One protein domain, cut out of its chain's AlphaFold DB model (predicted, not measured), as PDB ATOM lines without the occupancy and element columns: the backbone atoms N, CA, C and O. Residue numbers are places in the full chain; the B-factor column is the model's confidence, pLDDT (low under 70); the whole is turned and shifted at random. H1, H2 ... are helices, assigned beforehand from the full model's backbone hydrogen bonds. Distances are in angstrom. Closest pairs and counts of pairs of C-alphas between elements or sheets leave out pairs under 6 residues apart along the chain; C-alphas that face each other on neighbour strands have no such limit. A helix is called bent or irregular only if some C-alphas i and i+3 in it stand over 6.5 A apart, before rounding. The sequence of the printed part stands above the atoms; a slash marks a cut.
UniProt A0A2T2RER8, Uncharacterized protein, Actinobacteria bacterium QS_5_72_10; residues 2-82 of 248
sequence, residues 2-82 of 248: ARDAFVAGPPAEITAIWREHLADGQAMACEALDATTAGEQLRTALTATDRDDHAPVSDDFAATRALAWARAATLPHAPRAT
ATOM      1  N   ALA A   2     244.792 196.322 259.061       80.88
ATOM      2  CA  ALA A   2     245.437 196.705 257.803       80.88
ATOM      3  C   ALA A   2     245.791 198.202 257.834       80.88
ATOM      4  O   ALA A   2     244.945 199.023 258.177       80.88
ATOM      5  N   ARG A   3     247.046 198.540 257.522       76.38
ATOM      6  CA  ARG A   3     247.573 199.918 257.586       76.38
ATOM      7  C   ARG A   3     247.915 200.503 256.225       76.38
ATOM      8  O   ARG A   3     247.906 201.715 256.067       76.38
ATOM      9  N   ASP A   4     248.225 199.639 255.264       81.12
ATOM     10  CA  ASP A   4     248.659 200.037 253.934       81.12
ATOM     11  C   ASP A   4     248.012 199.136 252.879       81.12
ATOM     12  O   ASP A   4     247.844 197.930 253.095       81.12
ATOM     13  N   ALA A   5     247.596 199.736 251.768       87.19
ATOM     14  CA  ALA A   5     247.064 199.058 250.596       87.19
ATOM     15  C   ALA A   5     247.244 199.982 249.392       87.19
ATOM     16  O   ALA A   5     246.955 201.170 249.465       87.19
ATOM     17  N   PHE A   6     247.712 199.434 248.278       83.88
ATOM     18  CA  PHE A   6     247.934 200.193 247.055       83.88
ATOM     19  C   PHE A   6     247.723 199.298 245.837       83.88
ATOM     20  O   PHE A   6     247.784 198.067 245.915       83.88
ATOM     21  N   VAL A   7     247.465 199.919 244.688       86.31
ATOM     22  CA  VAL A   7     247.401 199.200 243.414       86.31
ATOM     23  C   VAL A   7     248.825 198.935 242.945       86.31
ATOM     24  O   VAL A   7     249.603 199.863 242.735       86.31
ATOM     25  N   ALA A   8     249.160 197.660 242.790       84.19
ATOM     26  CA  ALA A   8     250.456 197.219 242.306       84.19
ATOM     27  C   ALA A   8     250.370 196.732 240.850       84.19
ATOM     28  O   ALA A   8     249.285 196.494 240.311       84.19
ATOM     29  N   GLY A   9     251.534 196.590 240.221       82.75
ATOM     30  CA  GLY A   9     251.706 196.027 238.884       82.75
ATOM     31  C   GLY A   9     251.403 194.522 238.805       82.75
ATOM     32  O   GLY A   9     250.845 193.936 239.738       82.75
ATOM     33  N   PRO A  10     251.761 193.867 237.687       87.31
ATOM     34  CA  PRO A  10     251.476 192.452 237.460       87.31
ATOM     35  C   PRO A  10     251.964 191.556 238.616       87.31
ATOM     36  O   PRO A  10     253.129 191.654 239.007       87.31
ATOM     37  N   PRO A  11     251.142 190.619 239.138       80.50
ATOM     38  CA  PRO A  11     251.502 189.800 240.303       80.50
ATOM     39  C   PRO A  11     252.825 189.036 240.167       80.50
ATOM     40  O   PRO A  11     253.531 188.833 241.154       80.50
ATOM     41  N   ALA A  12     253.185 188.623 238.948       82.50
ATOM     42  CA  ALA A  12     254.445 187.938 238.675       82.50
ATOM     43  C   ALA A  12     255.666 188.835 238.948       82.50
ATOM     44  O   ALA A  12     256.638 188.367 239.539       82.50
ATOM     45  N   GLU A  13     255.588 190.116 238.581       85.12
ATOM     46  CA  GLU A  13     256.635 191.104 238.851       85.12
ATOM     47  C   GLU A  13     256.730 191.380 240.348       85.12
ATOM     48  O   GLU A  13     257.817 191.305 240.914       85.12
ATOM     49  N   ILE A  14     255.591 191.586 241.017       81.62
ATOM     50  CA  ILE A  14     255.542 191.766 242.476       81.62
ATOM     51  C   ILE A  14     256.220 190.594 243.179       81.62
ATOM     52  O   ILE A  14     257.109 190.791 244.001       81.62
ATOM     53  N   THR A  15     255.856 189.366 242.810       79.50
ATOM     54  CA  THR A  15     256.417 188.163 243.433       79.50
ATOM     55  C   THR A  15     257.919 188.023 243.155       79.50
ATOM     56  O   THR A  15     258.650 187.531 244.010       79.50
ATOM     57  N   ALA A  16     258.405 188.448 241.985       81.81
ATOM     58  CA  ALA A  16     259.836 188.459 241.683       81.81
ATOM     59  C   ALA A  16     260.597 189.447 242.582       81.81
ATOM     60  O   ALA A  16     261.573 189.046 243.211       81.81
ATOM     61  N   ILE A  17     260.087 190.676 242.733       78.06
ATOM     62  CA  ILE A  17     260.664 191.692 243.631       78.06
ATOM     63  C   ILE A  17     260.681 191.176 245.077       78.06
ATOM     64  O   ILE A  17     261.679 191.331 245.774       78.06
ATOM     65  N   TRP A  18     259.607 190.513 245.522       74.25
ATOM     66  CA  TRP A  18     259.564 189.871 246.840       74.25
ATOM     67  C   TRP A  18     260.661 188.816 247.006       74.25
ATOM     68  O   TRP A  18     261.363 188.830 248.009       74.25
ATOM     69  N   ARG A  19     260.843 187.915 246.031       75.69
ATOM     70  CA  ARG A  19     261.876 186.866 246.108       75.69
ATOM     71  C   ARG A  19     263.296 187.427 246.132       75.69
ATOM     72  O   ARG A  19     264.117 186.894 246.870       75.69
ATOM     73  N   GLU A  20     263.571 188.478 245.363       75.19
ATOM     74  CA  GLU A  20     264.851 189.201 245.423       75.19
ATOM     75  C   GLU A  20     265.086 189.758 246.832       75.19
ATOM     76  O   GLU A  20     266.109 189.483 247.447       75.19
ATOM     77  N   HIS A  21     264.089 190.447 247.393       67.25
ATOM     78  CA  HIS A  21     264.208 191.074 248.709       67.25
ATOM     79  C   HIS A  21     264.342 190.061 249.865       67.25
ATOM     80  O   HIS A  21     264.998 190.340 250.866       67.25
ATOM     81  N   LEU A  22     263.752 188.867 249.720       66.00
ATOM     82  CA  LEU A  22     263.951 187.740 250.641       66.00
ATOM     83  C   LEU A  22     265.377 187.184 250.583       66.00
ATOM     84  O   LEU A  22     265.919 186.796 251.616       66.00
ATOM     85  N   ALA A  23     265.981 187.127 249.392       66.44
ATOM     86  CA  ALA A  23     267.333 186.605 249.207       66.44
ATOM     87  C   ALA A  23     268.405 187.516 249.828       66.44
ATOM     88  O   ALA A  23     269.425 187.016 250.297       66.44
ATOM     89  N   ASP A  24     268.135 188.821 249.905       64.25
ATOM     90  CA  ASP A  24     269.023 189.817 250.519       64.25
ATOM     91  C   ASP A  24     269.003 189.785 252.065       64.25
ATOM     92  O   ASP A  24     269.657 190.598 252.718       64.25
ATOM     93  N   GLY A  25     268.254 188.856 252.678       55.25
ATOM     94  CA  GLY A  25     268.211 188.656 254.134       55.25
ATOM     95  C   GLY A  25     267.485 189.760 254.911       55.25
ATOM     96  O   GLY A  25     267.481 189.746 256.138       55.25
ATOM     97  N   GLN A  26     266.853 190.708 254.213       50.75
ATOM     98  CA  GLN A  26     266.186 191.870 254.810       50.75
ATOM     99  C   GLN A  26     264.665 191.708 254.964       50.75
ATOM    100  O   GLN A  26     264.001 192.634 255.429       50.75
ATOM    101  N   ALA A  27     264.087 190.554 254.602       52.34
ATOM    102  CA  ALA A  27     262.638 190.360 254.590       52.34
ATOM    103  C   ALA A  27     262.147 189.117 255.352       52.34
ATOM    104  O   ALA A  27     262.778 188.063 255.382       52.34
ATOM    105  N   MET A  28     260.959 189.294 255.939       59.47
ATOM    106  CA  MET A  28     260.137 188.299 256.629       59.47
ATOM    107  C   MET A  28     259.918 187.033 255.797       59.47
ATOM    108  O   MET A  28     259.693 187.129 254.595       59.47
ATOM    109  N   ALA A  29     259.867 185.860 256.436       60.06
ATOM    110  CA  ALA A  29     259.507 184.609 255.769       60.06
ATOM    111  C   ALA A  29     258.203 184.751 254.956       60.06
ATOM    112  O   ALA A  29     257.187 185.223 255.468       60.06
ATOM    113  N   CYS A  30     258.238 184.333 253.689       64.44
ATOM    114  CA  CYS A  30     257.047 184.230 252.852       64.44
ATOM    115  C   CYS A  30     256.532 182.799 252.863       64.44
ATOM    116  O   CYS A  30     257.223 181.881 252.421       64.44
ATOM    117  N   GLU A  31     255.299 182.628 253.319       71.06
ATOM    118  CA  GLU A  31     254.580 181.365 253.233       71.06
ATOM    119  C   GLU A  31     253.455 181.453 252.201       71.06
ATOM    120  O   GLU A  31     252.836 182.500 251.999       71.06
ATOM    121  N   ALA A  32     253.195 180.335 251.526       78.00
ATOM    122  CA  ALA A  32     252.026 180.226 250.671       78.00
ATOM    123  C   ALA A  32     250.783 180.052 251.551       78.00
ATOM    124  O   ALA A  32     250.688 179.085 252.304       78.00
ATOM    125  N   LEU A  33     249.824 180.967 251.420       82.81
ATOM    126  CA  LEU A  33     248.508 180.849 252.041       82.81
ATOM    127  C   LEU A  33     247.498 180.335 251.018       82.81
ATOM    128  O   LEU A  33     247.501 180.757 249.858       82.81
ATOM    129  N   ASP A  34     246.599 179.455 251.447       87.62
ATOM    130  CA  ASP A  34     245.429 179.131 250.644       87.62
ATOM    131  C   ASP A  34     244.472 180.337 250.567       87.62
ATOM    132  O   ASP A  34     244.458 181.221 251.431       87.62
ATOM    133  N   ALA A  35     243.654 180.379 249.514       88.00
ATOM    134  CA  ALA A  35     242.776 181.514 249.235       88.00
ATOM    135  C   ALA A  35     241.751 181.783 250.352       88.00
ATOM    136  O   ALA A  35     241.337 182.928 250.536       88.00
ATOM    137  N   THR A  36     241.353 180.748 251.096       87.19
ATOM    138  CA  THR A  36     240.386 180.870 252.189       87.19
ATOM    139  C   THR A  36     241.043 181.537 253.388       87.19
ATOM    140  O   THR A  36     240.538 182.546 253.881       87.19
ATOM    141  N   THR A  37     242.213 181.044 253.800       83.62
ATOM    142  CA  THR A  37     243.004 181.639 254.885       83.62
ATOM    143  C   THR A  37     243.373 183.088 254.577       83.62
ATOM    144  O   THR A  37     243.157 183.969 255.411       83.62
ATOM    145  N   ALA A  38     243.852 183.370 253.361       87.38
ATOM    146  CA  ALA A  38     244.157 184.734 252.933       87.38
ATOM    147  C   ALA A  38     242.915 185.644 252.983       87.38
ATOM    148  O   ALA A  38     242.987 186.770 253.479       87.38
ATOM    149  N   GLY A  39     241.759 185.145 252.531       90.06
ATOM    150  CA  GLY A  39     240.487 185.863 252.602       90.06
ATOM    151  C   GLY A  39     240.073 186.207 254.033       90.06
ATOM    152  O   GLY A  39     239.696 187.351 254.302       90.06
ATOM    153  N   GLU A  40     240.169 185.250 254.961       87.12
ATOM    154  CA  GLU A  40     239.855 185.478 256.379       87.12
ATOM    155  C   GLU A  40     240.780 186.513 257.019       87.12
ATOM    156  O   GLU A  40     240.302 187.410 257.724       87.12
ATOM    157  N   GLN A  41     242.088 186.418 256.763       85.38
ATOM    158  CA  GLN A  41     243.070 187.352 257.310       85.38
ATOM    159  C   GLN A  41     242.841 188.774 256.792       85.38
ATOM    160  O   GLN A  41     242.783 189.709 257.594       85.38
ATOM    161  N   LEU A  42     242.631 188.944 255.482       90.25
ATOM    162  CA  LEU A  42     242.352 190.249 254.877       90.25
ATOM    163  C   LEU A  42     241.080 190.873 255.455       90.25
ATOM    164  O   LEU A  42     241.112 192.008 255.925       90.25
ATOM    165  N   ARG A  43     239.966 190.131 255.483       90.50
ATOM    166  CA  ARG A  43     238.696 190.637 256.028       90.50
ATOM    167  C   ARG A  43     238.805 190.973 257.509       90.50
ATOM    168  O   ARG A  43     238.273 191.994 257.932       90.50
ATOM    169  N   THR A  44     239.499 190.155 258.296       84.94
ATOM    170  CA  THR A  44     239.729 190.424 259.724       84.94
ATOM    171  C   THR A  44     240.557 191.692 259.917       84.94
ATOM    172  O   THR A  44     240.179 192.552 260.710       84.94
ATOM    173  N   ALA A  45     241.642 191.851 259.156       85.25
ATOM    174  CA  ALA A  45     242.496 193.028 259.226       85.25
ATOM    175  C   ALA A  45     241.758 194.311 258.816       85.25
ATOM    176  O   ALA A  45     241.873 195.298 259.537       85.25
ATOM    177  N   LEU A  46     240.984 194.273 257.723       91.00
ATOM    178  CA  LEU A  46     240.161 195.392 257.249       91.00
ATOM    179  C   LEU A  46     239.049 195.741 258.245       91.00
ATOM    180  O   LEU A  46     238.854 196.905 258.561       91.00
ATOM    181  N   THR A  47     238.362 194.738 258.801       87.69
ATOM    182  CA  THR A  47     237.330 194.968 259.827       87.69
ATOM    183  C   THR A  47     237.924 195.608 261.080       87.69
ATOM    184  O   THR A  47     237.291 196.467 261.681       87.69
ATOM    185  N   ALA A  48     239.119 195.180 261.498       78.31
ATOM    186  CA  ALA A  48     239.805 195.781 262.636       78.31
ATOM    187  C   ALA A  48     240.147 197.253 262.368       78.31
ATOM    188  O   ALA A  48     239.909 198.079 263.236       78.31
ATOM    189  N   THR A  49     240.629 197.581 261.162       82.69
ATOM    190  CA  THR A  49     240.881 198.975 260.755       82.69
ATOM    191  C   THR A  49     239.604 199.804 260.788       82.69
ATOM    192  O   THR A  49     239.604 200.913 261.291       82.69
ATOM    193  N   ASP A  50     238.500 199.251 260.294       85.25
ATOM    194  CA  ASP A  50     237.225 199.962 260.188       85.25
ATOM    195  C   ASP A  50     236.528 200.213 261.529       85.25
ATOM    196  O   ASP A  50     235.589 201.002 261.589       85.25
ATOM    197  N   ARG A  51     236.928 199.499 262.585       79.44
ATOM    198  CA  ARG A  51     236.399 199.679 263.944       79.44
ATOM    199  C   ARG A  51     237.172 200.708 264.757       79.44
ATOM    200  O   ARG A  51     236.684 201.104 265.810       79.44
ATOM    201  N   ASP A  52     238.361 201.074 264.303       73.06
ATOM    202  CA  ASP A  52     239.232 202.025 264.970       73.06
ATOM    203  C   ASP A  52     239.189 203.359 264.215       73.06
ATOM    204  O   ASP A  52     239.797 203.518 263.156       73.06
ATOM    205  N   ASP A  53     238.460 204.330 264.774       71.94
ATOM    206  CA  ASP A  53     238.321 205.682 264.213       71.94
ATOM    207  C   ASP A  53     239.667 206.431 264.119       71.94
ATOM    208  O   ASP A  53     239.779 207.421 263.389       71.94
ATOM    209  N   HIS A  54     240.695 205.970 264.839       69.56
ATOM    210  CA  HIS A  54     242.036 206.551 264.875       69.56
ATOM    211  C   HIS A  54     243.101 205.636 264.263       69.56
ATOM    212  O   HIS A  54     244.297 205.868 264.453       69.56
ATOM    213  N   ALA A  55     242.685 204.631 263.486       68.12
ATOM    214  CA  ALA A  55     243.586 203.705 262.823       68.12
ATOM    215  C   ALA A  55     244.677 204.456 262.024       68.12
ATOM    216  O   ALA A  55     244.349 205.191 261.086       68.12
ATOM    217  N   PRO A  56     245.980 204.248 262.314       76.25
ATOM    218  CA  PRO A  56     247.064 204.863 261.549       76.25
ATOM    219  C   PRO A  56     247.191 204.204 260.165       76.25
ATOM    220  O   PRO A  56     247.961 203.254 259.978       76.25
ATOM    221  N   VAL A  57     246.398 204.677 259.202       79.38
ATOM    222  CA  VAL A  57     246.374 204.209 257.809       79.38
ATOM    223  C   VAL A  57     247.117 205.165 256.879       79.38
ATOM    224  O   VAL A  57     247.150 206.370 257.114       79.38
ATOM    225  N   SER A  58     247.712 204.634 255.810       80.81
ATOM    226  CA  SER A  58     248.323 205.445 254.753       80.81
ATOM    227  C   SER A  58     247.268 206.142 253.881       80.81
ATOM    228  O   SER A  58     246.130 205.677 253.761       80.81
ATOM    229  N   ASP A  59     247.658 207.224 253.198       81.56
ATOM    230  CA  ASP A  59     246.806 207.882 252.193       81.56
ATOM    231  C   ASP A  59     246.410 206.915 251.063       81.56
ATOM    232  O   ASP A  59     245.263 206.904 250.608       81.56
ATOM    233  N   ASP A  60     247.340 206.047 250.649       84.31
ATOM    234  CA  ASP A  60     247.104 205.010 249.641       84.31
ATOM    235  C   ASP A  60     246.047 204.006 250.119       84.31
ATOM    236  O   ASP A  60     245.133 203.642 249.367       84.31
ATOM    237  N   PHE A  61     246.116 203.597 251.392       87.81
ATOM    238  CA  PHE A  61     245.099 202.741 251.985       87.81
ATOM    239  C   PHE A  61     243.745 203.438 251.977       87.81
ATOM    240  O   PHE A  61     242.768 202.845 251.526       87.81
ATOM    241  N   ALA A  62     243.670 204.698 252.414       87.31
ATOM    242  CA  ALA A  62     242.422 205.456 252.409       87.31
ATOM    243  C   ALA A  62     241.809 205.531 250.997       87.31
ATOM    244  O   ALA A  62     240.608 205.295 250.830       87.31
ATOM    245  N   ALA A  63     242.634 205.764 249.971       90.06
ATOM    246  CA  ALA A  63     242.208 205.821 248.574       90.06
ATOM    247  C   ALA A  63     241.782 204.456 248.002       90.06
ATOM    248  O   ALA A  63     240.885 204.386 247.158       90.06
ATOM    249  N   THR A  64     242.401 203.358 248.444       92.94
ATOM    250  CA  THR A  64     242.169 202.011 247.888       92.94
ATOM    251  C   THR A  64     241.326 201.096 248.776       92.94
ATOM    252  O   THR A  64     240.972 199.995 248.348       92.94
ATOM    253  N   ARG A  65     240.915 201.543 249.967       92.44
ATOM    254  CA  ARG A  65     240.167 200.755 250.963       92.44
ATOM    255  C   ARG A  65     238.936 200.063 250.380       92.44
ATOM    256  O   ARG A  65     238.730 198.872 250.606       92.44
ATOM    257  N   ALA A  66     238.128 200.784 249.604       93.81
ATOM    258  CA  ALA A  66     236.928 200.221 248.981       93.81
ATOM    259  C   ALA A  66     237.266 199.100 247.979       93.81
ATOM    260  O   ALA A  66     236.582 198.078 247.927       93.81
ATOM    261  N   LEU A  67     238.353 199.260 247.219       93.69
ATOM    262  CA  LEU A  67     238.845 198.237 246.297       93.69
ATOM    263  C   LEU A  67     239.402 197.025 247.055       93.69
ATOM    264  O   LEU A  67     239.120 195.891 246.664       93.69
ATOM    265  N   ALA A  68     240.143 197.242 248.145       93.38
ATOM    266  CA  ALA A  68     240.650 196.172 249.000       93.38
ATOM    267  C   ALA A  68     239.501 195.316 249.561       93.38
ATOM    268  O   ALA A  68     239.534 194.089 249.444       93.38
ATOM    269  N   TRP A  69     238.437 195.954 250.060       95.00
ATOM    270  CA  TRP A  69     237.212 195.272 250.486       95.00
ATOM    271  C   TRP A  69     236.539 194.498 249.351       95.00
ATOM    272  O   TRP A  69     236.211 193.323 249.523       95.00
ATOM    273  N   ALA A  70     236.377 195.118 248.179       95.00
ATOM    274  CA  ALA A  70     235.771 194.466 247.021       95.00
ATOM    275  C   ALA A  70     236.548 193.209 246.596       95.00
ATOM    276  O   ALA A  70     235.941 192.198 246.252       95.00
ATOM    277  N   ARG A  71     237.885 193.234 246.659       92.81
ATOM    278  CA  ARG A  71     238.724 192.063 246.362       92.81
ATOM    279  C   ARG A  71     238.626 190.998 247.446       92.81
ATOM    280  O   ARG A  71     238.413 189.834 247.114       92.81
ATOM    281  N   ALA A  72     238.703 191.385 248.715       92.25
ATOM    282  CA  ALA A  72     238.576 190.455 249.833       92.25
ATOM    283  C   ALA A  72     237.218 189.726 249.843       92.25
ATOM    284  O   ALA A  72     237.149 188.563 250.234       92.25
ATOM    285  N   ALA A  73     236.154 190.374 249.354       91.88
ATOM    286  CA  ALA A  73     234.823 189.783 249.213       91.88
ATOM    287  C   ALA A  73     234.718 188.712 248.107       91.88
ATOM    288  O   ALA A  73     233.792 187.908 248.132       91.88
ATOM    289  N   THR A  74     235.651 188.679 247.145       94.62
ATOM    290  CA  THR A  74     235.690 187.640 246.091       94.62
ATOM    291  C   THR A  74     236.399 186.359 246.527       94.62
ATOM    292  O   THR A  74     236.289 185.338 245.850       94.62
ATOM    293  N   LEU A  75     237.141 186.410 247.636       92.56
ATOM    294  CA  LEU A  75     237.859 185.259 248.169       92.56
ATOM    295  C   LEU A  75     236.898 184.320 248.909       92.56
ATOM    296  O   LEU A  75     235.933 184.790 249.520       92.56
ATOM    297  N   PRO A  76     237.154 182.999 248.886       90.44
ATOM    298  CA  PRO A  76     236.330 182.041 249.604       90.44
ATOM    299  C   PRO A  76     236.272 182.367 251.102       90.44
ATOM    300  O   PRO A  76     237.212 182.910 251.694       90.44
ATOM    301  N   HIS A  77     235.130 182.050 251.705       82.62
ATOM    302  CA  HIS A  77     234.890 182.218 253.131       82.62
ATOM    303  C   HIS A  77     234.937 180.854 253.812       82.62
ATOM    304  O   HIS A  77     234.284 179.914 253.353       82.62
ATOM    305  N   ALA A  78     235.665 180.762 254.920       73.31
ATOM    306  CA  ALA A  78     235.464 179.690 255.879       73.31
ATOM    307  C   ALA A  78     234.630 180.238 257.036       73.31
ATOM    308  O   ALA A  78     234.863 181.374 257.460       73.31
ATOM    309  N   PRO A  79     233.702 179.450 257.608       62.62
ATOM    310  CA  PRO A  79     233.188 179.781 258.926       62.62
ATOM    311  C   PRO A  79     234.387 180.011 259.845       62.62
ATOM    312  O   PRO A  79     235.299 179.183 259.893       62.62
ATOM    313  N   ARG A  80     234.418 181.176 260.502       56.47
ATOM    314  CA  ARG A  80     235.540 181.582 261.349       56.47
ATOM    315  C   ARG A  80     235.824 180.458 262.339       56.47
ATOM    316  O   ARG A  80     235.020 180.222 263.240       56.47
ATOM    317  N   ALA A  81     236.958 179.781 262.169       54.78
ATOM    318  CA  ALA A  81     237.474 178.917 263.210       54.78
ATOM    319  C   ALA A  81     237.678 179.816 264.429       54.78
ATOM    320  O   ALA A  81     238.399 180.814 264.360       54.78
ATOM    321  N   THR A  82     236.987 179.521 265.526       53.88
ATOM    322  CA  THR A  82     237.372 180.079 266.817       53.88
ATOM    323  C   THR A  82     238.816 179.665 267.029       53.88
ATOM    324  O   THR A  82     239.098 178.463 267.062       53.88
TER     325      THR A  82
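Overview. This is residues 2 to 82 of the 248 residues of an uncharacterized protein of Actinobacteria bacterium QS_5_72_10 (UniProt A0A2T2RER8). Two helices, H2 and H3, fold back on each other as a slanted hairpin, while H1 is set off from them across an open gap. Residues 2 to 6 begin beside the hairpin, residues 7 to 10 lead across to H1, and residues 24 to 34 lead back to H2, a wide loop of chain round an empty middle. The printed part has 81 residues with three named helices in the order H1, H2, H3 and no named strand; the class is all helix. It is only just loose, close to compact, with a radius of gyration of the C-alphas of 14.2 A, and spans 37 by 31 by 22 A.

Along the chain. Start at C-alpha 2 and go on to C-alpha 11 at (251.502, 189.800, 240.303), where H1 begins; it covers residues 11 to 23 and is 18.4 A long. Next find H2, residues 35 to 51, which runs 24.2 A from C-alpha 35 at (242.776, 181.514, 249.235). H3, residues 59 to 72, is 19.4 A long and ends at C-alpha 72 at (238.576, 190.455, 249.833). H3 is irregular: C-alphas 63 and 66 are 7.7 A apart.

Arrangement. Look first at H2 and H3, a helical hairpin that runs opposite ways at a steep tilt of 45 degrees. They touch through residues 39 to 46 of H2 and 69 to 72 of H3 alone, and their closest C-alphas, those of Gly 39 and Ala 72, are 5.7 A apart. H1 is apart from both H2 and H3. In H1 and H2 every O i to N i+4 pair is within hydrogen-bond range; in H3 8 of 10 are.

Size, cuts and confidence. The two C-alphas farthest apart, those of Asp 24 and Pro 79, are 38.2 A apart. Residues 8 to 17, of which 11 to 17 belong to H1, stand free. The link from H1 to H2 is long, with 11 residues, and that from H2 to H3 is short, with 7. The printed part has no cut. Its mean pLDDT is 80.0; look for values under 70 at residues 21 to 30, 54 to 55 and 79 to 82.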